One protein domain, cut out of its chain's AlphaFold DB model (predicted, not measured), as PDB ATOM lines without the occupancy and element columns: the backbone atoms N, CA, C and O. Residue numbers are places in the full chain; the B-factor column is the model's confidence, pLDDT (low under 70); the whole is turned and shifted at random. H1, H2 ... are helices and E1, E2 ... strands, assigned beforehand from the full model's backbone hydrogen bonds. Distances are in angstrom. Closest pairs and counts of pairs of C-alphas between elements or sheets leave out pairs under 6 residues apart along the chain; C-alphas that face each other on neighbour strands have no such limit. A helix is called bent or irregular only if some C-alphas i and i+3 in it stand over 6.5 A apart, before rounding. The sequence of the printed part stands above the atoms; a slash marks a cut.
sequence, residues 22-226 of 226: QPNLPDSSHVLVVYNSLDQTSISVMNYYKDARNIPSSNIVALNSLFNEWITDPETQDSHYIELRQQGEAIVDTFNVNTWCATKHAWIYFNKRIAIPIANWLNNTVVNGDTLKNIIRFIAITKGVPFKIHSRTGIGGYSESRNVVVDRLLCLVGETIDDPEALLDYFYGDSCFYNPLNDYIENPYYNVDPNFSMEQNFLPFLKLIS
ATOM      1  N   GLN A  22     168.470 108.604 175.744       48.50
ATOM      2  CA  GLN A  22     168.676 109.983 175.304       48.50
ATOM      3  C   GLN A  22     167.730 110.199 174.111       48.50
ATOM      4  O   GLN A  22     167.937 109.560 173.078       48.50
ATOM      5  N   PRO A  23     166.680 111.041 174.212       52.88
ATOM      6  CA  PRO A  23     165.921 111.412 173.024       52.88
ATOM      7  C   PRO A  23     166.939 111.925 172.010       52.88
ATOM      8  O   PRO A  23     167.792 112.706 172.420       52.88
ATOM      9  N   ASN A  24     166.897 111.444 170.758       57.44
ATOM     10  CA  ASN A  24     167.788 111.869 169.673       57.44
ATOM     11  C   ASN A  24     167.968 113.386 169.743       57.44
ATOM     12  O   ASN A  24     167.093 114.140 169.305       57.44
ATOM     13  N   LEU A  25     169.053 113.829 170.385       60.31
ATOM     14  CA  LEU A  25     169.253 115.245 170.600       60.31
ATOM     15  C   LEU A  25     169.532 115.808 169.211       60.31
ATOM     16  O   LEU A  25     170.362 115.243 168.495       60.31
ATOM     17  N   PRO A  26     168.823 116.870 168.809       68.31
ATOM     18  CA  PRO A  26     169.014 117.474 167.504       68.31
ATOM     19  C   PRO A  26     170.489 117.829 167.355       68.31
ATOM     20  O   PRO A  26     171.021 118.652 168.106       68.31
ATOM     21  N   ASP A  27     171.166 117.164 166.428       84.44
ATOM     22  CA  ASP A  27     172.541 117.498 166.106       84.44
ATOM     23  C   ASP A  27     172.589 118.748 165.209       84.44
ATOM     24  O   ASP A  27     171.569 119.326 164.821       84.44
ATOM     25  N   SER A  28     173.802 119.169 164.861       89.88
ATOM     26  CA  SER A  28     174.047 120.314 163.974       89.88
ATOM     27  C   SER A  28     173.291 120.260 162.636       89.88
ATOM     28  O   SER A  28     172.983 121.310 162.072       89.88
ATOM     29  N   SER A  29     172.941 119.064 162.144       90.94
ATOM     30  CA  SER A  29     172.221 118.882 160.879       90.94
ATOM     31  C   SER A  29     170.734 119.237 160.972       90.94
ATOM     32  O   SER A  29     170.112 119.519 159.949       90.94
ATOM     33  N   HIS A  30     170.182 119.313 162.185       92.00
ATOM     34  CA  HIS A  30     168.782 119.659 162.440       92.00
ATOM     35  C   HIS A  30     168.575 121.149 162.762       92.00
ATOM     36  O   HIS A  30     167.445 121.572 163.023       92.00
ATOM     37  N   VAL A  31     169.640 121.955 162.771       92.31
ATOM     38  CA  VAL A  31     169.588 123.387 163.095       92.31
ATOM     39  C   VAL A  31     169.807 124.208 161.834       92.31
ATOM     40  O   VAL A  31     170.809 124.016 161.152       92.31
ATOM     41  N   LEU A  32     168.897 125.142 161.558       94.31
ATOM     42  CA  LEU A  32     169.029 126.174 160.532       94.31
ATOM     43  C   LEU A  32     169.487 127.477 161.186       94.31
ATOM     44  O   LEU A  32     168.834 127.956 162.109       94.31
ATOM     45  N   VAL A  33     170.570 128.079 160.705       95.06
ATOM     46  CA  VAL A  33     171.035 129.393 161.170       95.06
ATOM     47  C   VAL A  33     170.595 130.463 160.180       95.06
ATOM     48  O   VAL A  33     170.912 130.385 158.995       95.06
ATOM     49  N   VAL A  34     169.885 131.478 160.668       95.38
ATOM     50  CA  VAL A  34     169.378 132.601 159.874       95.38
ATOM     51  C   VAL A  34     170.096 133.878 160.291       95.38
ATOM     52  O   VAL A  34     170.173 134.209 161.479       95.38
ATOM     53  N   TYR A  35     170.627 134.611 159.316       95.56
ATOM     54  CA  TYR A  35     171.388 135.830 159.578       95.56
ATOM     55  C   TYR A  35     171.075 136.951 158.599       95.56
ATOM     56  O   TYR A  35     170.641 136.714 157.474       95.56
ATOM     57  N   ASN A  36     171.310 138.182 159.038       95.69
ATOM     58  CA  ASN A  36     171.215 139.375 158.216       95.69
ATOM     59  C   ASN A  36     172.546 139.579 157.486       95.69
ATOM     60  O   ASN A  36     173.554 139.923 158.101       95.69
ATOM     61  N   SER A  37     172.569 139.402 156.165       96.38
ATOM     62  CA  SER A  37     173.812 139.554 155.399       96.38
ATOM     63  C   SER A  37     174.249 141.009 155.213       96.38
ATOM     64  O   SER A  37     175.291 141.254 154.612       96.38
ATOM     65  N   LEU A  38     173.446 141.969 155.675       94.25
ATOM     66  CA  LEU A  38     173.748 143.398 155.639       94.25
ATOM     67  C   LEU A  38     174.349 143.900 156.962       94.25
ATOM     68  O   LEU A  38     174.800 145.041 157.020       94.25
ATOM     69  N   ASP A  39     174.376 143.068 158.011       91.44
ATOM     70  CA  ASP A  39     174.901 143.430 159.328       91.44
ATOM     71  C   ASP A  39     176.145 142.599 159.686       91.44
ATOM     72  O   ASP A  39     176.111 141.372 159.790       91.44
ATOM     73  N   GLN A  40     177.272 143.283 159.903       91.81
ATOM     74  CA  GLN A  40     178.550 142.620 160.168       91.81
ATOM     75  C   GLN A  40     178.545 141.837 161.488       91.81
ATOM     76  O   GLN A  40     179.207 140.803 161.585       91.81
ATOM     77  N   THR A  41     177.789 142.295 162.489       90.00
ATOM     78  CA  THR A  41     177.662 141.588 163.770       90.00
ATOM     79  C   THR A  41     176.915 140.272 163.573       90.00
ATOM     80  O   THR A  41     177.364 139.234 164.054       90.00
ATOM     81  N   SER A  42     175.829 140.292 162.802       91.81
ATOM     82  CA  SER A  42     175.053 139.124 162.386       91.81
ATOM     83  C   SER A  42     175.926 138.085 161.689       91.81
ATOM     84  O   SER A  42     175.937 136.915 162.073       91.81
ATOM     85  N   ILE A  43     176.745 138.531 160.727       94.81
ATOM     86  CA  ILE A  43     177.706 137.681 160.011       94.81
ATOM     87  C   ILE A  43     178.707 137.046 160.984       94.81
ATOM     88  O   ILE A  43     178.954 135.841 160.922       94.81
ATOM     89  N   SER A  44     179.281 137.833 161.898       92.31
ATOM     90  CA  SER A  44     180.239 137.335 162.890       92.31
ATOM     91  C   SER A  44     179.619 136.303 163.838       92.31
ATOM     92  O   SER A  44     180.242 135.277 164.107       92.31
ATOM     93  N   VAL A  45     178.388 136.531 164.303       90.31
ATOM     94  CA  VAL A  45     177.652 135.581 165.154       90.31
ATOM     95  C   VAL A  45     177.324 134.298 164.388       90.31
ATOM     96  O   VAL A  45     177.527 133.204 164.914       90.31
ATOM     97  N   MET A  46     176.875 134.405 163.134       94.44
ATOM     98  CA  MET A  46     176.618 133.248 162.273       94.44
ATOM     99  C   MET A  46     177.874 132.395 162.081       94.44
ATOM    100  O   MET A  46     177.814 131.185 162.298       94.44
ATOM    101  N   ASN A  47     179.014 133.014 161.750       95.44
ATOM    102  CA  ASN A  47     180.281 132.298 161.583       95.44
ATOM    103  C   ASN A  47     180.698 131.590 162.876       95.44
ATOM    104  O   ASN A  47     181.073 130.421 162.839       95.44
ATOM    105  N   TYR A  48     180.549 132.252 164.028       92.94
ATOM    106  CA  TYR A  48     180.806 131.619 165.320       92.94
ATOM    107  C   TYR A  48     179.947 130.362 165.526       92.94
ATOM    108  O   TYR A  48     180.489 129.312 165.860       92.94
ATOM    109  N   TYR A  49     178.628 130.429 165.305       88.56
ATOM    110  CA  TYR A  49     177.760 129.254 165.459       88.56
ATOM    111  C   TYR A  49     178.097 128.151 164.462       88.56
ATOM    112  O   TYR A  49     178.141 126.980 164.847       88.56
ATOM    113  N   LYS A  50     178.362 128.521 163.207       92.75
ATOM    114  CA  LYS A  50     178.790 127.595 162.162       92.75
ATOM    115  C   LYS A  50     180.014 126.802 162.599       92.75
ATOM    116  O   LYS A  50     179.961 125.573 162.594       92.75
ATOM    117  N   ASP A  51     181.067 127.492 163.020       92.69
ATOM    118  CA  ASP A  51     182.351 126.873 163.335       92.69
ATOM    119  C   ASP A  51     182.304 126.133 164.680       92.69
ATOM    120  O   ASP A  51     182.754 124.995 164.789       92.69
ATOM    121  N   ALA A  52     181.695 126.730 165.708       89.19
ATOM    122  CA  ALA A  52     181.643 126.146 167.048       89.19
ATOM    123  C   ALA A  52     180.726 124.916 167.141       89.19
ATOM    124  O   ALA A  52     180.904 124.082 168.031       89.19
ATOM    125  N   ARG A  53     179.713 124.810 166.269       88.50
ATOM    126  CA  ARG A  53     178.731 123.712 166.284       88.50
ATOM    127  C   ARG A  53     178.789 122.824 165.046       88.50
ATOM    128  O   ARG A  53     177.987 121.901 164.965       88.50
ATOM    129  N   ASN A  54     179.722 123.063 164.125       93.31
ATOM    130  CA  ASN A  54     179.820 122.367 162.839       93.31
ATOM    131  C   ASN A  54     178.504 122.403 162.040       93.31
ATOM    132  O   ASN A  54     178.090 121.391 161.479       93.31
ATOM    133  N   ILE A  55     177.824 123.558 162.008       95.19
ATOM    134  CA  ILE A  55     176.576 123.697 161.239       95.19
ATOM    135  C   ILE A  55     176.895 123.534 159.744       95.19
ATOM    136  O   ILE A  55     177.751 124.262 159.225       95.19
ATOM    137  N   PRO A  56     176.223 122.616 159.026       96.44
ATOM    138  CA  PRO A  56     176.427 122.452 157.592       96.44
ATOM    139  C   PRO A  56     176.152 123.751 156.832       96.44
ATOM    140  O   PRO A  56     175.190 124.454 157.126       96.44
ATOM    141  N   SER A  57     176.934 124.050 155.792       96.56
ATOM    142  CA  SER A  57     176.709 125.255 154.973       96.56
ATOM    143  C   SER A  57     175.327 125.284 154.306       96.56
ATOM    144  O   SER A  57     174.796 126.363 154.070       96.56
ATOM    145  N   SER A  58     174.731 124.118 154.022       96.81
ATOM    146  CA  SER A  58     173.345 124.008 153.540       96.81
ATOM    147  C   SER A  58     172.334 124.555 154.547       96.81
ATOM    148  O   SER A  58     171.276 125.036 154.159       96.81
ATOM    149  N   ASN A  59     172.668 124.519 155.834       96.88
ATOM    150  CA  ASN A  59     171.799 124.911 156.931       96.88
ATOM    151  C   ASN A  59     171.986 126.385 157.333       96.88
ATOM    152  O   ASN A  59     171.693 126.764 158.466       96.88
ATOM    153  N   ILE A  60     172.491 127.224 156.430       97.38
ATOM    154  CA  ILE A  60     172.734 128.644 156.683       97.38
ATOM    155  C   ILE A  60     171.941 129.465 155.669       97.38
ATOM    156  O   ILE A  60     172.151 129.334 154.465       97.38
ATOM    157  N   VAL A  61     171.064 130.344 156.158       96.75
ATOM    158  CA  VAL A  61     170.206 131.206 155.333       96.75
ATOM    159  C   VAL A  61     170.571 132.663 155.534       96.75
ATOM    160  O   VAL A  61     170.533 133.183 156.648       96.75
ATOM    161  N   ALA A  62     170.880 133.327 154.426       97.69
ATOM    162  CA  ALA A  62     171.121 134.757 154.382       97.69
ATOM    163  C   ALA A  62     169.819 135.514 154.093       97.69
ATOM    164  O   ALA A  62     169.191 135.310 153.053       97.69
ATOM    165  N   LEU A  63     169.453 136.439 154.974       97.12
ATOM    166  CA  LEU A  63     168.446 137.460 154.715       97.12
ATOM    167  C   LEU A  63     169.157 138.693 154.162       97.12
ATOM    168  O   LEU A  63     169.863 139.400 154.878       97.12
ATOM    169  N   ASN A  64     168.987 138.928 152.864       96.31
ATOM    170  CA  ASN A  64     169.728 139.937 152.103       96.31
ATOM    171  C   ASN A  64     168.946 141.229 151.850       96.31
ATOM    172  O   ASN A  64     169.412 142.101 151.118       96.31
ATOM    173  N   SER A  65     167.749 141.348 152.421       95.19
ATOM    174  CA  SER A  65     166.864 142.486 152.183       95.19
ATOM    175  C   SER A  65     166.159 142.994 153.438       95.19
ATOM    176  O   SER A  65     165.003 143.402 153.398       95.19
ATOM    177  N   LEU A  66     166.880 142.983 154.559       95.19
ATOM    178  CA  LEU A  66     166.435 143.579 155.816       95.19
ATOM    179  C   LEU A  66     166.838 145.055 155.872       95.19
ATOM    180  O   LEU A  66     167.903 145.404 156.374       95.19
ATOM    181  N   PHE A  67     165.983 145.916 155.333       94.88
ATOM    182  CA  PHE A  67     166.161 147.365 155.321       94.88
ATOM    183  C   PHE A  67     164.807 148.069 155.411       94.88
ATOM    184  O   PHE A  67     163.781 147.506 155.039       94.88
ATOM    185  N   ASN A  68     164.806 149.319 155.870       96.31
ATOM    186  CA  ASN A  68     163.587 150.119 155.957       96.31
ATOM    187  C   ASN A  68     162.982 150.324 154.562       96.31
ATOM    188  O   ASN A  68     163.696 150.684 153.622       96.31
ATOM    189  N   GLU A  69     161.672 150.150 154.420       96.94
ATOM    190  CA  GLU A  69     160.997 150.315 153.135       96.94
ATOM    191  C   GLU A  69     159.548 150.768 153.298       96.94
ATOM    192  O   GLU A  69     158.935 150.612 154.352       96.94
ATOM    193  N   TRP A  70     158.987 151.293 152.212       97.69
ATOM    194  CA  TRP A  70     157.542 151.429 152.082       97.69
ATOM    195  C   TRP A  70     156.938 150.073 151.724       97.69
ATOM    196  O   TRP A  70     157.349 149.442 150.748       97.69
ATOM    197  N   ILE A  71     155.958 149.645 152.510       96.31
ATOM    198  CA  ILE A  71     155.153 148.461 152.245       96.31
ATOM    199  C   ILE A  71     153.773 148.915 151.812       96.31
ATOM    200  O   ILE A  71     153.147 149.717 152.497       96.31
ATOM    201  N   THR A  72     153.307 148.375 150.693       95.12
ATOM    202  CA  THR A  72     151.951 148.580 150.186       95.12
ATOM    203  C   THR A  72     151.127 147.336 150.477       95.12
ATOM    204  O   THR A  72     151.540 146.230 150.122       95.12
ATOM    205  N   ASP A  73     149.973 147.521 151.109       90.75
ATOM    206  CA  ASP A  73     148.972 146.470 151.240       90.75
ATOM    207  C   ASP A  73     148.334 146.208 149.860       90.75
ATOM    208  O   ASP A  73     147.770 147.131 149.265       90.75
ATOM    209  N   PRO A  74     148.431 144.983 149.312       86.81
ATOM    210  CA  PRO A  74     147.898 144.674 147.989       86.81
ATOM    211  C   PRO A  74     146.371 144.805 147.894       86.81
ATOM    212  O   PRO A  74     145.860 145.004 146.794       86.81
ATOM    213  N   GLU A  75     145.637 144.718 149.003       87.69
ATOM    214  CA  GLU A  75     144.174 144.799 148.996       87.69
ATOM    215  C   GLU A  75     143.681 146.241 149.073       87.69
ATOM    216  O   GLU A  75     142.874 146.673 148.250       87.69
ATOM    217  N   THR A  76     144.180 147.001 150.048       90.19
ATOM    218  CA  THR A  76     143.740 148.385 150.286       90.19
ATOM    219  C   THR A  76     144.496 149.408 149.443       90.19
ATOM    220  O   THR A  76     144.032 150.538 149.300       90.19
ATOM    221  N   GLN A  77     145.644 149.023 148.869       93.31
ATOM    222  CA  GLN A  77     146.606 149.902 148.189       93.31
ATOM    223  C   GLN A  77     147.203 150.993 149.097       93.31
ATOM    224  O   GLN A  77     147.917 151.879 148.620       93.31
ATOM    225  N   ASP A  78     146.959 150.918 150.406       94.56
ATOM    226  CA  ASP A  78     147.533 151.832 151.381       94.56
ATOM    227  C   ASP A  78     148.998 151.480 151.652       94.56
ATOM    228  O   ASP A  78     149.380 150.306 151.681       94.56
ATOM    229  N   SER A  79     149.837 152.498 151.838       96.00
ATOM    230  CA  SER A  79     151.282 152.329 151.982       96.00
ATOM    231  C   SER A  79     151.797 152.921 153.281       96.00
ATOM    232  O   SER A  79     151.691 154.123 153.511       96.00
ATOM    233  N   HIS A  80     152.437 152.084 154.091       95.12
ATOM    234  CA  HIS A  80     153.073 152.482 155.340       95.12
ATOM    235  C   HIS A  80     154.590 152.330 155.249       95.12
ATOM    236  O   HIS A  80     155.114 151.448 154.563       95.12
ATOM    237  N   TYR A  81     155.310 153.192 155.962       96.25
ATOM    238  CA  TYR A  81     156.759 153.096 156.086       96.25
ATOM    239  C   TYR A  81     157.121 152.178 157.255       96.25
ATOM    240  O   TYR A  81     156.724 152.412 158.398       96.25
ATOM    241  N   ILE A  82     157.871 151.121 156.951       96.06
ATOM    242  CA  ILE A  82     158.352 150.151 157.927       96.06
ATOM    243  C   ILE A  82     159.819 150.437 158.236       96.06
ATOM    244  O   ILE A  82     160.675 150.457 157.348       96.06
ATOM    245  N   GLU A  83     160.113 150.626 159.519       94.81
ATOM    246  CA  GLU A  83     161.451 150.832 160.054       94.81
ATOM    247  C   GLU A  83     161.920 149.624 160.857       94.81
ATOM    248  O   GLU A  83     161.226 149.124 161.745       94.81
ATOM    249  N   LEU A  84     163.161 149.220 160.611       91.81
ATOM    250  CA  LEU A  84     163.905 148.352 161.501       91.81
ATOM    251  C   LEU A  84     164.541 149.201 162.606       91.81
ATOM    252  O   LEU A  84     165.495 149.947 162.376       91.81
ATOM    253  N   ARG A  85     164.005 149.108 163.825       87.50
ATOM    254  CA  ARG A  85     164.520 149.830 165.000       87.50
ATOM    255  C   ARG A  85     165.353 148.911 165.887       87.50
ATOM    256  O   ARG A  85     165.406 147.704 165.682       87.50
ATOM    257  N   GLN A  86     166.016 149.507 166.880       81.12
ATOM    258  CA  GLN A  86     166.809 148.783 167.883       81.12
ATOM    259  C   GLN A  86     167.895 147.913 167.241       81.12
ATOM    260  O   GLN A  86     167.957 146.715 167.459       81.12
ATOM    261  N   GLN A  87     168.727 148.511 166.384       80.88
ATOM    262  CA  GLN A  87     169.792 147.782 165.675       80.88
ATOM    263  C   GLN A  87     169.274 146.614 164.808       80.88
ATOM    264  O   GLN A  87     169.968 145.618 164.624       80.88
ATOM    265  N   GLY A  88     168.057 146.726 164.267       82.94
ATOM    266  CA  GLY A  88     167.477 145.702 163.394       82.94
ATOM    267  C   GLY A  88     166.636 144.650 164.111       82.94
ATOM    268  O   GLY A  88     166.169 143.713 163.478       82.94
ATOM    269  N   GLU A  89     166.429 144.794 165.416       81.69
ATOM    270  CA  GLU A  89     165.767 143.795 166.252       81.69
ATOM    271  C   GLU A  89     164.232 143.926 166.289       81.69
ATOM    272  O   GLU A  89     163.531 142.976 166.649       81.69
ATOM    273  N   ALA A  90     163.695 145.077 165.875       87.25
ATOM    274  CA  ALA A  90     162.266 145.369 165.894       87.25
ATOM    275  C   ALA A  90     161.748 145.823 164.523       87.25
ATOM    276  O   ALA A  90     162.275 146.782 163.960       87.25
ATOM    277  N   ILE A  91     160.673 145.195 164.037       91.94
ATOM    278  CA  ILE A  91     159.891 145.677 162.888       91.94
ATOM    279  C   ILE A  91     158.854 146.669 163.408       91.94
ATOM    280  O   ILE A  91     158.020 146.317 164.246       91.94
ATOM    281  N   VAL A  92     158.907 147.905 162.921       91.19
ATOM    282  CA  VAL A  92     158.055 148.998 163.391       91.19
ATOM    283  C   VAL A  92     157.364 149.662 162.213       91.19
ATOM    284  O   VAL A  92     158.016 150.223 161.343       91.19
ATOM    285  N   ASP A  93     156.039 149.653 162.220       92.62
ATOM    286  CA  ASP A  93     155.244 150.481 161.318       92.62
ATOM    287  C   ASP A  93     155.131 151.896 161.881       92.62
ATOM    288  O   ASP A  93     154.497 152.082 162.918       92.62
ATOM    289  N   THR A  94     155.717 152.894 161.215       91.25
ATOM    290  CA  THR A  94     155.774 154.272 161.730       91.25
ATOM    291  C   THR A  94     154.421 154.974 161.814       91.25
ATOM    292  O   THR A  94     154.318 156.002 162.483       91.25
ATOM    293  N   PHE A  95     153.387 154.441 161.162       89.06
ATOM    294  CA  PHE A  95     152.028 154.983 161.165       89.06
ATOM    295  C   PHE A  95     151.181 154.398 162.303       89.06
ATOM    296  O   PHE A  95     150.133 154.947 162.653       89.06
ATOM    297  N   ASN A  96     151.657 153.329 162.950       82.56
ATOM    298  CA  ASN A  96     150.952 152.675 164.040       82.56
ATOM    299  C   ASN A  96     151.116 153.418 165.377       82.56
ATOM    300  O   ASN A  96     151.896 153.028 166.252       82.56
ATOM    301  N   VAL A  97     150.410 154.538 165.531       73.12
ATOM    302  CA  VAL A  97     150.512 155.403 166.720       73.12
ATOM    303  C   VAL A  97     149.516 155.067 167.832       73.12
ATOM    304  O   VAL A  97     149.763 155.449 168.971       73.12
ATOM    305  N   ASN A  98     148.429 154.342 167.542       66.75
ATOM    306  CA  ASN A  98     147.299 154.180 168.473       66.75
ATOM    307  C   ASN A  98     146.607 152.806 168.431       66.75
ATOM    308  O   ASN A  98     145.475 152.693 168.898       66.75
ATOM    309  N   THR A  99     147.240 151.769 167.881       69.44
ATOM    310  CA  THR A  99     146.673 150.413 167.954       69.44
ATOM    311  C   THR A  99     147.359 149.594 169.044       69.44
ATOM    312  O   THR A  99     148.423 149.962 169.548       69.44
ATOM    313  N   TRP A 100     146.703 148.516 169.468       74.25
ATOM    314  CA  TRP A 100     147.219 147.595 170.483       74.25
ATOM    315  C   TRP A 100     147.798 146.315 169.871       74.25
ATOM    316  O   TRP A 100     148.098 145.374 170.605       74.25
ATOM    317  N   CYS A 101     147.950 146.275 168.545       76.88
ATOM    318  CA  CYS A 101     148.371 145.103 167.794       76.88
ATOM    319  C   CYS A 101     149.313 145.482 166.645       76.88
ATOM    320  O   CYS A 101     149.396 146.639 166.232       76.88
ATOM    321  N   ALA A 102     150.086 144.516 166.151       81.19
ATOM    322  CA  ALA A 102     150.908 144.728 164.962       81.19
ATOM    323  C   ALA A 102     150.024 145.045 163.740       81.19
ATOM    324  O   ALA A 102     148.916 144.529 163.619       81.19
ATOM    325  N   THR A 103     150.501 145.884 162.820       86.69
ATOM    326  CA  THR A 103     149.735 146.250 161.616       86.69
ATOM    327  C   THR A 103     149.920 145.244 160.494       86.69
ATOM    328  O   THR A 103     150.979 144.625 160.369       86.69
ATOM    329  N   LYS A 104     148.925 145.155 159.600       86.62
ATOM    330  CA  LYS A 104     149.001 144.366 158.360       86.62
ATOM    331  C   LYS A 104     150.266 144.684 157.551       86.62
ATOM    332  O   LYS A 104     150.932 143.766 157.085       86.62
ATOM    333  N   HIS A 105     150.686 145.948 157.461       91.38
ATOM    334  CA  HIS A 105     151.924 146.333 156.767       91.38
ATOM    335  C   HIS A 105     153.193 145.774 157.420       91.38
ATOM    336  O   HIS A 105     154.075 145.277 156.717       91.38
ATOM    337  N   ALA A 106     153.290 145.799 158.752       90.62
ATOM    338  CA  ALA A 106     154.419 145.198 159.461       90.62
ATOM    339  C   ALA A 106     154.466 143.670 159.271       90.62
ATOM    340  O   ALA A 106     155.544 143.086 159.142       90.62
ATOM    341  N   TRP A 107     153.299 143.027 159.177       87.25
ATOM    342  CA  TRP A 107     153.182 141.608 158.837       87.25
ATOM    343  C   TRP A 107     153.594 141.291 157.408       87.25
ATOM    344  O   TRP A 107     154.365 140.358 157.192       87.25
ATOM    345  N   ILE A 108     153.143 142.085 156.437       89.31
ATOM    346  CA  ILE A 108     153.565 141.955 155.040       89.31
ATOM    347  C   ILE A 108     155.091 142.084 154.946       89.31
ATOM    348  O   ILE A 108     155.726 141.289 154.250       89.31
ATOM    349  N   TYR A 109     155.696 143.022 155.683       93.50
ATOM    350  CA  TYR A 109     157.152 143.138 155.770       93.50
ATOM    351  C   TYR A 109     157.796 141.850 156.299       93.50
ATOM    352  O   TYR A 109     158.679 141.296 155.640       93.50
ATOM    353  N   PHE A 110     157.352 141.360 157.464       91.56
ATOM    354  CA  PHE A 110     157.851 140.112 158.051       91.56
ATOM    355  C   PHE A 110     157.765 138.957 157.046       91.56
ATOM    356  O   PHE A 110     158.757 138.263 156.809       91.56
ATOM    357  N   ASN A 111     156.610 138.789 156.403       88.12
ATOM    358  CA  ASN A 111     156.384 137.687 155.482       88.12
ATOM    359  C   ASN A 111     157.320 137.779 154.266       88.12
ATOM    360  O   ASN A 111     158.079 136.857 153.970       88.12
ATOM    361  N   LYS A 112     157.349 138.947 153.615       90.69
ATOM    362  CA  LYS A 112     158.148 139.211 152.412       90.69
ATOM    363  C   LYS A 112     159.655 139.114 152.658       90.69
ATOM    364  O   LYS A 112     160.380 138.624 151.794       90.69
ATOM    365  N   ARG A 113     160.144 139.625 153.793       94.06
ATOM    366  CA  ARG A 113     161.586 139.809 154.046       94.06
ATOM    367  C   ARG A 113     162.222 138.735 154.914       94.06
ATOM    368  O   ARG A 113     163.443 138.600 154.879       94.06
ATOM    369  N   ILE A 114     161.428 137.986 155.674       93.00
ATOM    370  CA  ILE A 114     161.930 136.991 156.627       93.00
ATOM    371  C   ILE A 114     161.326 135.623 156.322       93.00
ATOM    372  O   ILE A 114     162.065 134.707 155.963       93.00
ATOM    373  N   ALA A 115     160.002 135.480 156.414       89.44
ATOM    374  CA  ALA A 115     159.362 134.168 156.350       89.44
ATOM    375  C   ALA A 115     159.504 133.501 154.972       89.44
ATOM    376  O   ALA A 115     160.004 132.380 154.891       89.44
ATOM    377  N   ILE A 116     159.152 134.196 153.884       89.19
ATOM    378  CA  ILE A 116     159.231 133.664 152.513       89.19
ATOM    379  C   ILE A 116     160.665 133.256 152.133       89.19
ATOM    380  O   ILE A 116     160.843 132.142 151.637       89.19
ATOM    381  N   PRO A 117     161.713 134.076 152.362       93.00
ATOM    382  CA  PRO A 117     163.090 133.652 152.107       93.00
ATOM    383  C   PRO A 117     163.490 132.373 152.857       93.00
ATOM    384  O   PRO A 117     164.105 131.488 152.261       93.00
ATOM    385  N   ILE A 118     163.105 132.243 154.132       93.19
ATOM    386  CA  ILE A 118     163.389 131.051 154.946       93.19
ATOM    387  C   ILE A 118     162.609 129.839 154.424       93.19
ATOM    388  O   ILE A 118     163.201 128.779 154.218       93.19
ATOM    389  N   ALA A 119     161.311 129.993 154.152       90.00
ATOM    390  CA  ALA A 119     160.460 128.940 153.600       90.00
ATOM    391  C   ALA A 119     161.009 128.431 152.262       90.00
ATOM    392  O   ALA A 119     161.162 127.227 152.057       90.00
ATOM    393  N   ASN A 120     161.366 129.347 151.360       91.69
ATOM    394  CA  ASN A 120     161.954 129.006 150.070       91.69
ATOM    395  C   ASN A 120     163.271 128.249 150.237       91.69
ATOM    396  O   ASN A 120     163.507 127.284 149.512       91.69
ATOM    397  N   TRP A 121     164.113 128.638 151.195       94.75
ATOM    398  CA  TRP A 121     165.345 127.906 151.467       94.75
ATOM    399  C   TRP A 121     165.073 126.484 151.970       94.75
ATOM    400  O   TRP A 121     165.654 125.529 151.451       94.75
ATOM    401  N   LEU A 122     164.160 126.332 152.934       92.94
ATOM    402  CA  LEU A 122     163.769 125.040 153.505       92.94
ATOM    403  C   LEU A 122     163.170 124.094 152.455       92.94
ATOM    404  O   LEU A 122     163.482 122.904 152.445       92.94
ATOM    405  N   ASN A 123     162.326 124.616 151.566       91.62
ATOM    406  CA  ASN A 123     161.627 123.820 150.558       91.62
ATOM    407  C   ASN A 123     162.518 123.422 149.374       91.62
ATOM    408  O   ASN A 123     162.306 122.360 148.798       91.62
ATOM    409  N   ASN A 124     163.505 124.248 149.007       94.12
ATOM    410  CA  ASN A 124     164.288 124.043 147.782       94.12
ATOM    411  C   ASN A 124     165.698 123.484 148.020       94.12
ATOM    412  O   ASN A 124     166.327 122.998 147.081       94.12
ATOM    413  N   THR A 125     166.216 123.539 149.248       95.38
ATOM    414  CA  THR A 125     167.543 122.992 149.558       95.38
ATOM    415  C   THR A 125     167.434 121.502 149.856       95.38
ATOM    416  O   THR A 125     166.756 121.112 150.806       95.38
ATOM    417  N   VAL A 126     168.114 120.674 149.059       95.69
ATOM    418  CA  VAL A 126     168.100 119.208 149.179       95.69
ATOM    419  C   VAL A 126     169.413 118.713 149.781       95.69
ATOM    420  O   VAL A 126     170.491 119.020 149.274       95.69
ATOM    421  N   VAL A 127     169.321 117.910 150.840       93.94
ATOM    422  CA  VAL A 127     170.447 117.251 151.511       93.94
ATOM    423  C   VAL A 127     170.125 115.765 151.628       93.94
ATOM    424  O   VAL A 127     169.080 115.389 152.145       93.94
ATOM    425  N   ASN A 128     171.014 114.905 151.125       91.38
ATOM    426  CA  ASN A 128     170.849 113.443 151.148       91.38
ATOM    427  C   ASN A 128     169.525 112.928 150.544       91.38
ATOM    428  O   ASN A 128     169.025 111.884 150.948       91.38
ATOM    429  N   GLY A 129     168.979 113.638 149.552       92.38
ATOM    430  CA  GLY A 129     167.751 113.246 148.853       92.38
ATOM    431  C   GLY A 129     166.456 113.792 149.457       92.38
ATOM    432  O   GLY A 129     165.422 113.669 148.809       92.38
ATOM    433  N   ASP A 130     166.513 114.457 150.614       93.88
ATOM    434  CA  ASP A 130     165.367 115.107 151.259       93.88
ATOM    435  C   ASP A 130     165.530 116.629 151.312       93.88
ATOM    436  O   ASP A 130     166.642 117.160 151.324       93.88
ATOM    437  N   THR A 131     164.413 117.358 151.349       94.00
ATOM    438  CA  THR A 131     164.433 118.814 151.532       94.00
ATOM    439  C   THR A 131     164.737 119.176 152.982       94.00
ATOM    440  O   THR A 131     164.364 118.462 153.917       94.00
ATOM    441  N   LEU A 132     165.365 120.334 153.198       93.19
ATOM    442  CA  LEU A 132     165.634 120.831 154.547       93.19
ATOM    443  C   LEU A 132     164.361 120.992 155.385       93.19
ATOM    444  O   LEU A 132     164.425 120.778 156.591       93.19
ATOM    445  N   LYS A 133     163.198 121.272 154.781       89.94
ATOM    446  CA  LYS A 133     161.897 121.269 155.476       89.94
ATOM    447  C   LYS A 133     161.644 119.966 156.251       89.94
ATOM    448  O   LYS A 133     161.089 120.014 157.344       89.94
ATOM    449  N   ASN A 134     162.075 118.817 155.725       88.81
ATOM    450  CA  ASN A 134     161.886 117.513 156.371       88.81
ATOM    451  C   ASN A 134     162.980 117.183 157.399       88.81
ATOM    452  O   ASN A 134     162.787 116.309 158.250       88.81
ATOM    453  N   ILE A 135     164.110 117.895 157.370       91.56
ATOM    454  CA  ILE A 135     165.304 117.616 158.183       91.56
ATOM    455  C   ILE A 135     165.412 118.582 159.367       91.56
ATOM    456  O   ILE A 135     165.634 118.159 160.497       91.56
ATOM    457  N   ILE A 136     165.224 119.878 159.137       91.25
ATOM    458  CA  ILE A 136     165.383 120.917 160.154       91.25
ATOM    459  C   ILE A 136     164.322 120.769 161.253       91.25
ATOM    460  O   ILE A 136     163.163 120.435 161.003       91.25
ATOM    461  N   ARG A 137     164.740 121.004 162.499       87.94
ATOM    462  CA  ARG A 137     163.897 120.991 163.705       87.94
ATOM    463  C   ARG A 137     163.966 122.304 164.483       87.94
ATOM    464  O   ARG A 137     163.038 122.606 165.222       87.94
ATOM    465  N   PHE A 138     165.038 123.080 164.307       88.56
ATOM    466  CA  PHE A 138     165.257 124.348 165.005       88.56
ATOM    467  C   PHE A 138     165.729 125.422 164.039       88.56
ATOM    468  O   PHE A 138     166.563 125.159 163.172       88.56
ATOM    469  N   ILE A 139     165.242 126.642 164.240       89.75
ATOM    470  CA  ILE A 139     165.720 127.833 163.546       89.75
ATOM    471  C   ILE A 139     166.388 128.732 164.586       89.75
ATOM    472  O   ILE A 139     165.749 129.183 165.532       89.75
ATOM    473  N   ALA A 140     167.683 128.973 164.414       89.19
ATOM    474  CA  ALA A 140     168.469 129.894 165.215       89.19
ATOM    475  C   ALA A 140     168.588 131.225 164.469       89.19
ATOM    476  O   ALA A 140     169.271 131.323 163.448       89.19
ATOM    477  N   ILE A 141     167.921 132.252 164.986       89.19
ATOM    478  CA  ILE A 141     168.012 133.617 164.472       89.19
ATOM    479  C   ILE A 141     169.205 134.319 165.133       89.19
ATOM    480  O   ILE A 141     169.390 134.232 166.346       89.19
ATOM    481  N   THR A 142     170.021 135.016 164.348       87.38
ATOM    482  CA  THR A 142     171.174 135.780 164.855       87.38
ATOM    483  C   THR A 142     170.849 137.267 165.037       87.38
ATOM    484  O   THR A 142     169.850 137.770 164.520       87.38
ATOM    485  N   LYS A 143     171.709 137.991 165.770       82.81
ATOM    486  CA  LYS A 143     171.591 139.448 165.960       82.81
ATOM    487  C   LYS A 143     171.444 140.167 164.613       82.81
ATOM    488  O   LYS A 143     172.036 139.737 163.631       82.81
ATOM    489  N   GLY A 144     170.660 141.242 164.569       84.69
ATOM    490  CA  GLY A 144     170.399 142.009 163.346       84.69
ATOM    491  C   GLY A 144     169.285 141.439 162.459       84.69
ATOM    492  O   GLY A 144     168.923 142.073 161.467       84.69
ATOM    493  N   VAL A 145     168.724 140.278 162.806       91.00
ATOM    494  CA  VAL A 145     167.426 139.819 162.299       91.00
ATOM    495  C   VAL A 145     166.356 140.173 163.342       91.00
ATOM    496  O   VAL A 145     166.584 139.932 164.532       91.00
ATOM    497  N   PRO A 146     165.197 140.724 162.940       90.19
ATOM    498  CA  PRO A 146     164.161 141.093 163.895       90.19
ATOM    499  C   PRO A 146     163.663 139.910 164.724       90.19
ATOM    500  O   PRO A 146     163.371 138.850 164.176       90.19
ATOM    501  N   PHE A 147     163.498 140.115 166.033       83.81
ATOM    502  CA  PHE A 147     162.874 139.137 166.930       83.81
ATOM    503  C   PHE A 147     161.443 139.520 167.318       83.81
ATOM    504  O   PHE A 147     160.730 138.703 167.902       83.81
ATOM    505  N   LYS A 148     160.998 140.741 166.999       84.19
ATOM    506  CA  LYS A 148     159.632 141.190 167.284       84.19
ATOM    507  C   LYS A 148     159.041 142.119 166.227       84.19
ATOM    508  O   LYS A 148     159.760 142.882 165.579       84.19
ATOM    509  N   ILE A 149     157.715 142.097 166.133       87.38
ATOM    510  CA  ILE A 149     156.895 143.090 165.436       87.38
ATOM    511  C   ILE A 149     156.218 143.964 166.491       87.38
ATOM    512  O   ILE A 149     155.593 143.450 167.420       87.38
ATOM    513  N   HIS A 150     156.368 145.281 166.372       84.81
ATOM    514  CA  HIS A 150     155.804 146.211 167.342       84.81
ATOM    515  C   HIS A 150     154.296 146.392 167.191       84.81
ATOM    516  O   HIS A 150     153.797 146.666 166.098       84.81
ATOM    517  N   SER A 151     153.601 146.339 168.328       77.12
ATOM    518  CA  SER A 151     152.179 146.676 168.460       77.12
ATOM    519  C   SER A 151     151.904 148.177 168.367       77.12
ATOM    520  O   SER A 151     150.808 148.562 167.986       77.12
ATOM    521  N   ARG A 152     152.871 149.038 168.720       76.81
ATOM    522  CA  ARG A 152     152.776 150.500 168.561       76.81
ATOM    523  C   ARG A 152     154.140 151.190 168.514       76.81
ATOM    524  O   ARG A 152     155.144 150.682 169.010       76.81
ATOM    525  N   THR A 153     154.163 152.398 167.960       70.88
ATOM    526  CA  THR A 153     155.372 153.225 167.753       70.88
ATOM    527  C   THR A 153     155.808 154.070 168.950       70.88
ATOM    528  O   THR A 153     156.934 154.573 168.954       70.88
ATOM    529  N   GLY A 154     154.934 154.265 169.943       65.06
ATOM    530  CA  GLY A 154     155.181 155.145 171.090       65.06
ATOM    531  C   GLY A 154     156.237 154.625 172.076       65.06
ATOM    532  O   GLY A 154     156.622 153.460 172.045       65.06
ATOM    533  N   ILE A 155     156.660 155.487 173.012       51.38
ATOM    534  CA  ILE A 155     157.707 155.223 174.028       51.38
ATOM    535  C   ILE A 155     157.405 153.968 174.879       51.38
ATOM    536  O   ILE A 155     158.325 153.310 175.352       51.38
ATOM    537  N   GLY A 156     156.130 153.590 175.021       55.78
ATOM    538  CA  GLY A 156     155.721 152.358 175.700       55.78
ATOM    539  C   GLY A 156     155.778 151.081 174.850       55.78
ATOM    540  O   GLY A 156     155.793 150.011 175.431       55.78
ATOM    541  N   GLY A 157     155.850 151.174 173.514       55.50
ATOM    542  CA  GLY A 157     155.775 150.039 172.576       55.50
ATOM    543  C   GLY A 157     156.972 149.085 172.610       55.50
ATOM    544  O   GLY A 157     156.880 147.923 172.220       55.50
ATOM    545  N   TYR A 158     158.119 149.559 173.098       56.47
ATOM    546  CA  TYR A 158     159.371 148.797 173.103       56.47
ATOM    547  C   TYR A 158     159.363 147.638 174.101       56.47
ATOM    548  O   TYR A 158     159.918 146.573 173.816       56.47
ATOM    549  N   SER A 159     158.688 147.848 175.225       59.88
ATOM    550  CA  SER A 159     158.485 146.884 176.290       59.88
ATOM    551  C   SER A 159     156.986 146.654 176.394       59.88
ATOM    552  O   SER A 159     156.321 147.199 177.268       59.88
ATOM    553  N   GLU A 160     156.445 145.867 175.471       69.62
ATOM    554  CA  GLU A 160     155.068 145.398 175.571       69.62
ATOM    555  C   GLU A 160     155.022 143.892 175.500       69.62
ATOM    556  O   GLU A 160     155.594 143.273 174.596       69.62
ATOM    557  N   SER A 161     154.246 143.328 176.419       67.19
ATOM    558  CA  SER A 161     153.799 141.944 176.371       67.19
ATOM    559  C   SER A 161     153.011 141.640 175.091       67.19
ATOM    560  O   SER A 161     152.853 140.480 174.752       67.19
ATOM    561  N   ARG A 162     152.554 142.651 174.343       71.81
ATOM    562  CA  ARG A 162     151.715 142.506 173.139       71.81
ATOM    563  C   ARG A 162     152.482 142.530 171.816       71.81
ATOM    564  O   ARG A 162     151.876 142.380 170.757       71.81
ATOM    565  N   ASN A 163     153.794 142.755 171.853       76.19
ATOM    566  CA  ASN A 163     154.616 142.662 170.650       76.19
ATOM    567  C   ASN A 163     154.580 141.227 170.109       76.19
ATOM    568  O   ASN A 163     154.738 140.277 170.875       76.19
ATOM    569  N   VAL A 164     154.420 141.064 168.794       77.81
ATOM    570  CA  VAL A 164     154.472 139.730 168.181       77.81
ATOM    571  C   VAL A 164     155.905 139.253 168.189       77.81
ATOM    572  O   VAL A 164     156.806 140.010 167.832       77.81
ATOM    573  N   VAL A 165     156.120 137.994 168.543       79.50
ATOM    574  CA  VAL A 165     157.462 137.426 168.598       79.50
ATOM    575  C   VAL A 165     157.764 136.647 167.333       79.50
ATOM    576  O   VAL A 165     157.067 135.692 167.002       79.50
ATOM    577  N   VAL A 166     158.800 137.072 166.616       81.06
ATOM    578  CA  VAL A 166     159.150 136.555 165.288       81.06
ATOM    579  C   VAL A 166     159.542 135.081 165.330       81.06
ATOM    580  O   VAL A 166     159.178 134.337 164.424       81.06
ATOM    581  N   ASP A 167     160.237 134.624 166.371       73.69
ATOM    582  CA  ASP A 167     160.622 133.213 166.498       73.69
ATOM    583  C   ASP A 167     159.403 132.270 166.547       73.69
ATOM    584  O   ASP A 167     159.404 131.239 165.874       73.69
ATOM    585  N   ARG A 168     158.323 132.662 167.234       72.88
ATOM    586  CA  ARG A 168     157.046 131.938 167.260       72.88
ATOM    587  C   ARG A 168     156.390 131.895 165.886       72.88
ATOM    588  O   ARG A 168     155.839 130.865 165.517       72.88
ATOM    589  N   LEU A 169     156.475 132.979 165.114       76.00
ATOM    590  CA  LEU A 169     155.964 133.005 163.738       76.00
ATOM    591  C   LEU A 169     156.730 132.046 162.836       76.00
ATOM    592  O   LEU A 169     156.136 131.377 161.995       76.00
ATOM    593  N   LEU A 170     158.044 131.939 163.031       79.75
ATOM    594  CA  LEU A 170     158.862 131.011 162.261       79.75
ATOM    595  C   LEU A 170     158.553 129.543 162.566       79.75
ATOM    596  O   LEU A 170     158.801 128.702 161.707       79.75
ATOM    597  N   CYS A 171     157.950 129.215 163.713       74.75
ATOM    598  CA  CYS A 171     157.437 127.863 163.950       74.75
ATOM    599  C   CYS A 171     156.320 127.468 162.965       74.75
ATOM    600  O   CYS A 171     156.100 126.278 162.758       74.75
ATOM    601  N   LEU A 172     155.656 128.443 162.335       71.19
ATOM    602  CA  LEU A 172     154.578 128.236 161.364       71.19
ATOM    603  C   LEU A 172     155.061 128.301 159.903       71.19
ATOM    604  O   LEU A 172     154.281 128.061 158.992       71.19
ATOM    605  N   VAL A 173     156.353 128.564 159.655       68.75
ATOM    606  CA  VAL A 173     156.924 128.819 158.311       68.75
ATOM    607  C   VAL A 173     156.851 127.627 157.341       68.75
ATOM    608  O   VAL A 173     157.139 127.764 156.153       68.75
ATOM    609  N   GLY A 174     156.496 126.440 157.844       55.38
ATOM    610  CA  GLY A 174     156.296 125.223 157.054       55.38
ATOM    611  C   GLY A 174     154.880 125.055 156.491       55.38
ATOM    612  O   GLY A 174     154.700 124.249 155.570       55.38
ATOM    613  N   GLU A 175     153.917 125.803 157.026       56.25
ATOM    614  CA  GLU A 175     152.549 125.940 156.532       56.25
ATOM    615  C   GLU A 175     152.455 127.283 155.797       56.25
ATOM    616  O   GLU A 175     153.216 128.207 156.076       56.25
ATOM    617  N   THR A 176     151.609 127.386 154.775       53.19
ATOM    618  CA  THR A 176     151.446 128.624 154.000       53.19
ATOM    619  C   THR A 176     151.026 129.769 154.924       53.19
ATOM    620  O   THR A 176     149.861 129.866 155.302       53.19
ATOM    621  N   ILE A 177     151.976 130.647 155.270       58.72
ATOM    622  CA  ILE A 177     151.756 131.947 155.927       58.72
ATOM    623  C   ILE A 177     151.216 132.927 154.868       58.72
ATOM    624  O   ILE A 177     151.773 133.999 154.635       58.72
ATOM    625  N   ASP A 178     150.176 132.526 154.144       58.72
ATOM    626  CA  ASP A 178     149.624 133.318 153.040       58.72
ATOM    627  C   ASP A 178     148.499 134.246 153.516       58.72
ATOM    628  O   ASP A 178     148.144 135.181 152.805       58.72
ATOM    629  N   ASP A 179     147.986 134.036 154.735       65.00
ATOM    630  CA  ASP A 179     146.932 134.854 155.331       65.00
ATOM    631  C   ASP A 179     147.451 135.648 156.552       65.00
ATOM    632  O   ASP A 179     147.485 135.132 157.677       65.00
ATOM    633  N   PRO A 180     147.894 136.905 156.353       63.03
ATOM    634  CA  PRO A 180     148.330 137.760 157.450       63.03
ATOM    635  C   PRO A 180     147.189 138.116 158.413       63.03
ATOM    636  O   PRO A 180     147.473 138.403 159.574       63.03
ATOM    637  N   GLU A 181     145.923 138.086 157.978       64.56
ATOM    638  CA  GLU A 181     144.772 138.397 158.833       64.56
ATOM    639  C   GLU A 181     144.422 137.231 159.752       64.56
ATOM    640  O   GLU A 181     144.222 137.449 160.943       64.56
ATOM    641  N   ALA A 182     144.457 135.990 159.260       65.88
ATOM    642  CA  ALA A 182     144.227 134.810 160.097       65.88
ATOM    643  C   ALA A 182     145.274 134.663 161.217       65.88
ATOM    644  O   ALA A 182     144.959 134.228 162.324       65.88
ATOM    645  N   LEU A 183     146.531 135.042 160.958       66.06
ATOM    646  CA  LEU A 183     147.579 135.041 161.984       66.06
ATOM    647  C   LEU A 183     147.461 136.226 162.940       66.06
ATOM    648  O   LEU A 183     147.683 136.066 164.138       66.06
ATOM    649  N   LEU A 184     147.090 137.402 162.435       67.19
ATOM    650  CA  LEU A 184     146.732 138.537 163.281       67.19
ATOM    651  C   LEU A 184     145.601 138.171 164.245       67.19
ATOM    652  O   LEU A 184     145.736 138.400 165.445       67.19
ATOM    653  N   ASP A 185     144.546 137.544 163.735       66.50
ATOM    654  CA  ASP A 185     143.418 137.044 164.517       66.50
ATOM    655  C   ASP A 185     143.844 135.924 165.481       66.50
ATOM    656  O   ASP A 185     143.428 135.895 166.631       66.50
ATOM    657  N   TYR A 186     144.783 135.053 165.105       68.50
ATOM    658  CA  TYR A 186     145.334 134.069 166.043       68.50
ATOM    659  C   TYR A 186     146.075 134.711 167.231       68.50
ATOM    660  O   TYR A 186     145.937 134.260 168.369       68.50
ATOM    661  N   PHE A 187     146.884 135.750 166.989       66.69
ATOM    662  CA  PHE A 187     147.684 136.390 168.044       66.69
ATOM    663  C   PHE A 187     146.901 137.398 168.883       66.69
ATOM    664  O   PHE A 187     147.238 137.608 170.052       66.69
ATOM    665  N   TYR A 188     145.894 138.035 168.288       65.69
ATOM    666  CA  TYR A 188     145.176 139.150 168.893       65.69
ATOM    667  C   TYR A 188     143.664 138.915 169.020       65.69
ATOM    668  O   TYR A 188     143.025 139.616 169.800       65.69
ATOM    669  N   GLY A 189     143.060 137.963 168.316       64.75
ATOM    670  CA  GLY A 189     141.603 137.818 168.208       64.75
ATOM    671  C   GLY A 189     140.914 139.128 167.799       64.75
ATOM    672  O   GLY A 189     141.525 140.024 167.214       64.75
ATOM    673  N   ASP A 190     139.682 139.327 168.278       57.69
ATOM    674  CA  ASP A 190     138.921 140.583 168.135       57.69
ATOM    675  C   ASP A 190     139.539 141.796 168.890       57.69
ATOM    676  O   ASP A 190     138.981 142.901 168.904       57.69
ATOM    677  N   SER A 191     140.682 141.634 169.573       58.28
ATOM    678  CA  SER A 191     141.167 142.580 170.593       58.28
ATOM    679  C   SER A 191     142.008 143.760 170.101       58.28
ATOM    680  O   SER A 191     142.366 144.627 170.902       58.28
ATOM    681  N   CYS A 192     142.292 143.862 168.799       61.22
ATOM    682  CA  CYS A 192     143.074 144.974 168.234       61.22
ATOM    683  C   CYS A 192     142.542 146.372 168.628       61.22
ATOM    684  O   CYS A 192     143.317 147.329 168.727       61.22
ATOM    685  N   PHE A 193     141.232 146.482 168.891       54.69
ATOM    686  CA  PHE A 193     140.543 147.737 169.221       54.69
ATOM    687  C   PHE A 193     139.858 147.755 170.596       54.69
ATOM    688  O   PHE A 193     139.501 148.829 171.084       54.69
ATOM    689  N   TYR A 194     139.699 146.602 171.247       51.72
ATOM    690  CA  TYR A 194     139.074 146.477 172.562       51.72
ATOM    691  C   TYR A 194     140.074 145.875 173.527       51.72
ATOM    692  O   TYR A 194     140.494 144.757 173.304       51.72
ATOM    693  N   ASN A 195     140.429 146.591 174.599       53.81
ATOM    694  CA  ASN A 195     141.314 146.099 175.658       53.81
ATOM    695  C   ASN A 195     140.669 144.913 176.408       53.81
ATOM    696  O   ASN A 195     139.798 145.174 177.246       53.81
ATOM    697  N   PRO A 196     141.082 143.643 176.210       46.91
ATOM    698  CA  PRO A 196     140.584 142.542 177.008       46.91
ATOM    699  C   PRO A 196     141.711 142.151 177.952       46.91
ATOM    700  O   PRO A 196     142.777 141.686 177.560       46.91
ATOM    701  N   LEU A 197     141.492 142.378 179.232       49.84
ATOM    702  CA  LEU A 197     142.506 142.180 180.252       49.84
ATOM    703  C   LEU A 197     143.062 140.743 180.372       49.84
ATOM    704  O   LEU A 197     143.856 140.570 181.280       49.84
ATOM    705  N   ASN A 198     142.727 139.738 179.537       50.78
ATOM    706  CA  ASN A 198     143.074 138.339 179.848       50.78
ATOM    707  C   ASN A 198     143.417 137.331 178.718       50.78
ATOM    708  O   ASN A 198     143.902 136.270 179.088       50.78
ATOM    709  N   ASP A 199     143.260 137.590 177.410       54.97
ATOM    710  CA  ASP A 199     143.383 136.508 176.390       54.97
ATOM    711  C   ASP A 199     144.379 136.793 175.248       54.97
ATOM    712  O   ASP A 199     144.108 136.503 174.088       54.97
ATOM    713  N   TYR A 200     145.549 137.366 175.545       59.50
ATOM    714  CA  TYR A 200     146.614 137.501 174.544       59.50
ATOM    715  C   TYR A 200     147.859 136.714 174.935       59.50
ATOM    716  O   TYR A 200     148.175 136.521 176.110       59.50
ATOM    717  N   ILE A 201     148.584 136.258 173.917       63.09
ATOM    718  CA  ILE A 201     149.857 135.578 174.103       63.09
ATOM    719  C   ILE A 201     150.911 136.626 174.459       63.09
ATOM    720  O   ILE A 201     151.294 137.439 173.617       63.09
ATOM    721  N   GLU A 202     151.402 136.594 175.698       65.62
ATOM    722  CA  GLU A 202     152.472 137.497 176.111       65.62
ATOM    723  C   GLU A 202     153.786 137.182 175.386       65.62
ATOM    724  O   GLU A 202     154.196 136.024 175.255       65.62
ATOM    725  N   ASN A 203     154.472 138.238 174.953       67.69
ATOM    726  CA  ASN A 203     155.835 138.187 174.461       67.69
ATOM    727  C   ASN A 203     156.763 137.685 175.584       67.69
ATOM    728  O   ASN A 203     157.008 138.441 176.528       67.69
ATOM    729  N   PRO A 204     157.341 136.470 175.488       67.12
ATOM    730  CA  PRO A 204     158.265 135.941 176.492       67.12
ATOM    731  C   PRO A 204     159.521 136.792 176.700       67.12
ATOM    732  O   PRO A 204     160.199 136.611 177.702       67.12
ATOM    733  N   TYR A 205     159.841 137.708 175.783       66.00
ATOM    734  CA  TYR A 205     160.974 138.629 175.893       66.00
ATOM    735  C   TYR A 205     160.597 139.985 176.513       66.00
ATOM    736  O   TYR A 205     161.432 140.890 176.582       66.00
ATOM    737  N   TYR A 206     159.353 140.166 176.968       69.31
ATOM    738  CA  TYR A 206     158.912 141.407 177.603       69.31
ATOM    739  C   TYR A 206     159.706 141.700 178.887       69.31
ATOM    740  O   TYR A 206     159.707 140.905 179.821       69.31
ATOM    741  N   ASN A 207     160.384 142.856 178.927       69.12
ATOM    742  CA  ASN A 207     161.241 143.317 180.034       69.12
ATOM    743  C   ASN A 207     162.367 142.362 180.464       69.12
ATOM    744  O   ASN A 207     163.046 142.643 181.450       69.12
ATOM    745  N   VAL A 208     162.622 141.290 179.713       66.62
ATOM    746  CA  VAL A 208     163.757 140.398 179.980       66.62
ATOM    747  C   VAL A 208     165.081 141.115 179.685       66.62
ATOM    748  O   VAL A 208     166.098 140.807 180.295       66.62
ATOM    749  N   ASP A 209     165.048 142.126 178.809       62.38
ATOM    750  CA  ASP A 209     166.215 142.914 178.406       62.38
ATOM    751  C   ASP A 209     165.878 144.377 178.120       62.38
ATOM    752  O   ASP A 209     165.786 144.801 176.963       62.38
ATOM    753  N   PRO A 210     165.682 145.194 179.162       63.19
ATOM    754  CA  PRO A 210     165.306 146.594 178.979       63.19
ATOM    755  C   PRO A 210     166.339 147.401 178.174       63.19
ATOM    756  O   PRO A 210     166.004 148.447 177.617       63.19
ATOM    757  N   ASN A 211     167.584 146.916 178.112       65.44
ATOM    758  CA  ASN A 211     168.706 147.575 177.453       65.44
ATOM    759  C   ASN A 211     169.044 146.987 176.074       65.44
ATOM    760  O   ASN A 211     169.972 147.488 175.441       65.44
ATOM    761  N   PHE A 212     168.323 145.961 175.602       57.09
ATOM    762  CA  PHE A 212     168.587 145.292 174.314       57.09
ATOM    763  C   PHE A 212     170.041 144.793 174.196       57.09
ATOM    764  O   PHE A 212     170.675 144.843 173.141       57.09
ATOM    765  N   SER A 213     170.598 144.360 175.327       62.25
ATOM    766  CA  SER A 213     171.964 143.852 175.460       62.25
ATOM    767  C   SER A 213     172.135 142.446 174.872       62.25
ATOM    768  O   SER A 213     173.241 142.038 174.522       62.25
ATOM    769  N   MET A 214     171.029 141.711 174.752       54.31
ATOM    770  CA  MET A 214     170.903 140.288 174.455       54.31
ATOM    771  C   MET A 214     171.617 139.383 175.467       54.31
ATOM    772  O   MET A 214     171.704 138.176 175.243       54.31
ATOM    773  N   GLU A 215     172.103 139.925 176.591       58.94
ATOM    774  CA  GLU A 215     172.907 139.187 177.568       58.94
ATOM    775  C   GLU A 215     172.144 138.001 178.156       58.94
ATOM    776  O   GLU A 215     172.734 136.931 178.322       58.94
ATOM    777  N   GLN A 216     170.829 138.128 178.383       58.00
ATOM    778  CA  GLN A 216     170.002 137.026 178.892       58.00
ATOM    779  C   GLN A 216     170.078 135.763 178.029       58.00
ATOM    780  O   GLN A 216     170.015 134.661 178.569       58.00
ATOM    781  N   ASN A 217     170.266 135.898 176.712       54.22
ATOM    782  CA  ASN A 217     170.307 134.762 175.788       54.22
ATOM    783  C   ASN A 217     171.616 133.964 175.909       54.22
ATOM    784  O   ASN A 217     171.728 132.862 175.371       54.22
ATOM    785  N   PHE A 218     172.602 134.512 176.624       53.69
ATOM    786  CA  PHE A 218     173.901 133.900 176.889       53.69
ATOM    787  C   PHE A 218     174.095 133.546 178.372       53.69
ATOM    788  O   PHE A 218     175.138 133.000 178.741       53.69
ATOM    789  N   LEU A 219     173.103 133.821 179.231       47.41
ATOM    790  CA  LEU A 219     173.110 133.385 180.624       47.41
ATOM    791  C   LEU A 219     172.660 131.912 180.731       47.41
ATOM    792  O   LEU A 219     171.749 131.484 180.023       47.41
ATOM    793  N   PRO A 220     173.252 131.105 181.632       39.75
ATOM    794  CA  PRO A 220     172.784 129.742 181.875       39.75
ATOM    795  C   PRO A 220     171.332 129.736 182.383       39.75
ATOM    796  O   PRO A 220     170.995 130.505 183.286       39.75
ATOM    797  N   PHE A 221     170.509 128.809 181.875       38.94
ATOM    798  CA  PHE A 221     169.066 128.656 182.160       38.94
ATOM    799  C   PHE A 221     168.691 128.683 183.660       38.94
ATOM    800  O   PHE A 221     167.587 129.065 184.029       38.94
ATOM    801  N   LEU A 222     169.629 128.344 184.549       39.38
ATOM    802  CA  LEU A 222     169.448 128.318 186.006       39.38
ATOM    803  C   LEU A 222     169.245 129.692 186.677       39.38
ATOM    804  O   LEU A 222     168.944 129.720 187.866       39.38
ATOM    805  N   LYS A 223     169.402 130.819 185.968       37.25
ATOM    806  CA  LYS A 223     169.233 132.171 186.548       37.25
ATOM    807  C   LYS A 223     167.900 132.864 186.245       37.25
ATOM    808  O   LYS A 223     167.670 133.941 186.776       37.25
ATOM    809  N   LEU A 224     167.027 132.274 185.429       36.66
ATOM    810  CA  LEU A 224     165.758 132.907 185.027       36.66
ATOM    811  C   LEU A 224     164.581 132.599 185.978       36.66
ATOM    812  O   LEU A 224     163.452 132.986 185.696       36.66
ATOM    813  N   ILE A 225     164.836 131.916 187.103       34.22
ATOM    814  CA  ILE A 225     163.829 131.560 188.124       34.22
ATOM    815  C   ILE A 225     164.253 132.090 189.511       34.22
ATOM    816  O   ILE A 225     164.105 131.404 190.522       34.22
ATOM    817  N   SER A 226     164.831 133.294 189.574       34.69
ATOM    818  CA  SER A 226     165.132 133.986 190.839       34.69
ATOM    819  C   SER A 226     164.544 135.381 190.865       34.69
ATOM    820  O   SER A 226     164.914 136.148 189.947       34.69
TER     821      SER A 226
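Overview. This is residues 22 to 226 of the 226 residues of an uncharacterized protein of Chlorobi bacterium (UniProt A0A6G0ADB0). Two small three-stranded sheets lie toward opposite ends of the body, and the bent helix H2 spans them, one arm packed on each sheet. H1 covers the other face of the first sheet, E2 E1 E6, H5 packs on H2a, and the last stretch, with H6, leads away from the body, residues 218 to 223 standing free. The 205 printed residues run E1 H1 E2 E3 E4 E5 H2 H3 E6 H4 H5 H6; the class is mixed, helices and strands, with under half of the residues in named elements. The first sheet is parallel, the second, E3 E4 E5, antiparallel. The whole is compact, with a radius of gyration of the C-alphas of 17.4 A and spans of 48 by 45 by 33 A.

Arrangement. E1, residues 31 to 36, has as parallel neighbours E2, residues 60 to 63, with N 61 and O 33 at 2.8 A, and E6, residues 138 to 141, with N 32 and O 138 at 2.8 A. H1, residues 40 to 53, is on this sheet over E1, at a height of 9.3 A, along the strands; the closest C-alphas, of Tyr 35 and Ser 42, are 5.7 A apart. E1, H1 and E2 make a strand-helix-strand unit, two parallel neighbour strands with a helix between, its crossover right-handed. E3, E4 and E5, residues 69 to 72, 79 to 85 and 90 to 93, form a meander, each strand the antiparallel neighbour of the one before; N 71 and O 80 are 2.9 A apart, N 83 and O 92 2.8 A. H2, residues 104 to 124, was assigned as one helix by its hydrogen bonds but is bent: C-alphas 113 and 116 are 6.8 A apart. Its arm H2a, residues 104 to 113, is on the sheet E3 E4 E5 in two layers, helix over sheet, at a height of 8.3 A; the C-alphas of Asp 93 and Ala 106, closest for E5, are 5.7 A apart. H2b, residues 116 to 124, is on the sheet E2 E1 E6, on the opposite face from H1, and touches H3, residues 132 to 135, the closest C-alphas, of Leu 122 and Lys 133, 4.6 A apart. H4, residues 166 to 170, only grazes that sheet. H5, residues 180 to 192, is irregular, with C-alphas 187 and 190 9.7 A apart; its residues 180 to 184 touch H2a, the closest C-alphas, of Trp 107 and Pro 180, 6.3 A apart. H6, residues 215 to 218, is apart from H4. Each O i to N i+4 pair is within hydrogen-bond range in H1, H2a, H2b and H4, and 6 of 9 in H5; H3 and H6 are too short for such a pair.

Along the chain. E1 begins at C-alpha 31, (169.588, 123.387, 163.095). From first to last C-alpha, E1 measures 16.8 A, H1 19.9 A, E4 18.7 A, H2a 14.1 A, H2b 11.9 A and H5 14.0 A. H6 ends at C-alpha 218, (173.901, 133.900, 176.889).

Size, cuts and confidence. The two C-alphas farthest apart, of Gln 22 and Gln 77, are 53.1 A apart. The printed part has no cut; the links E6 to H4 and H5 to H6 are long. Mean pLDDT of the printed part is 79.0, and residues 22 to 26, 98 to 99, 154 to 161 and 173 to 226 are under 70.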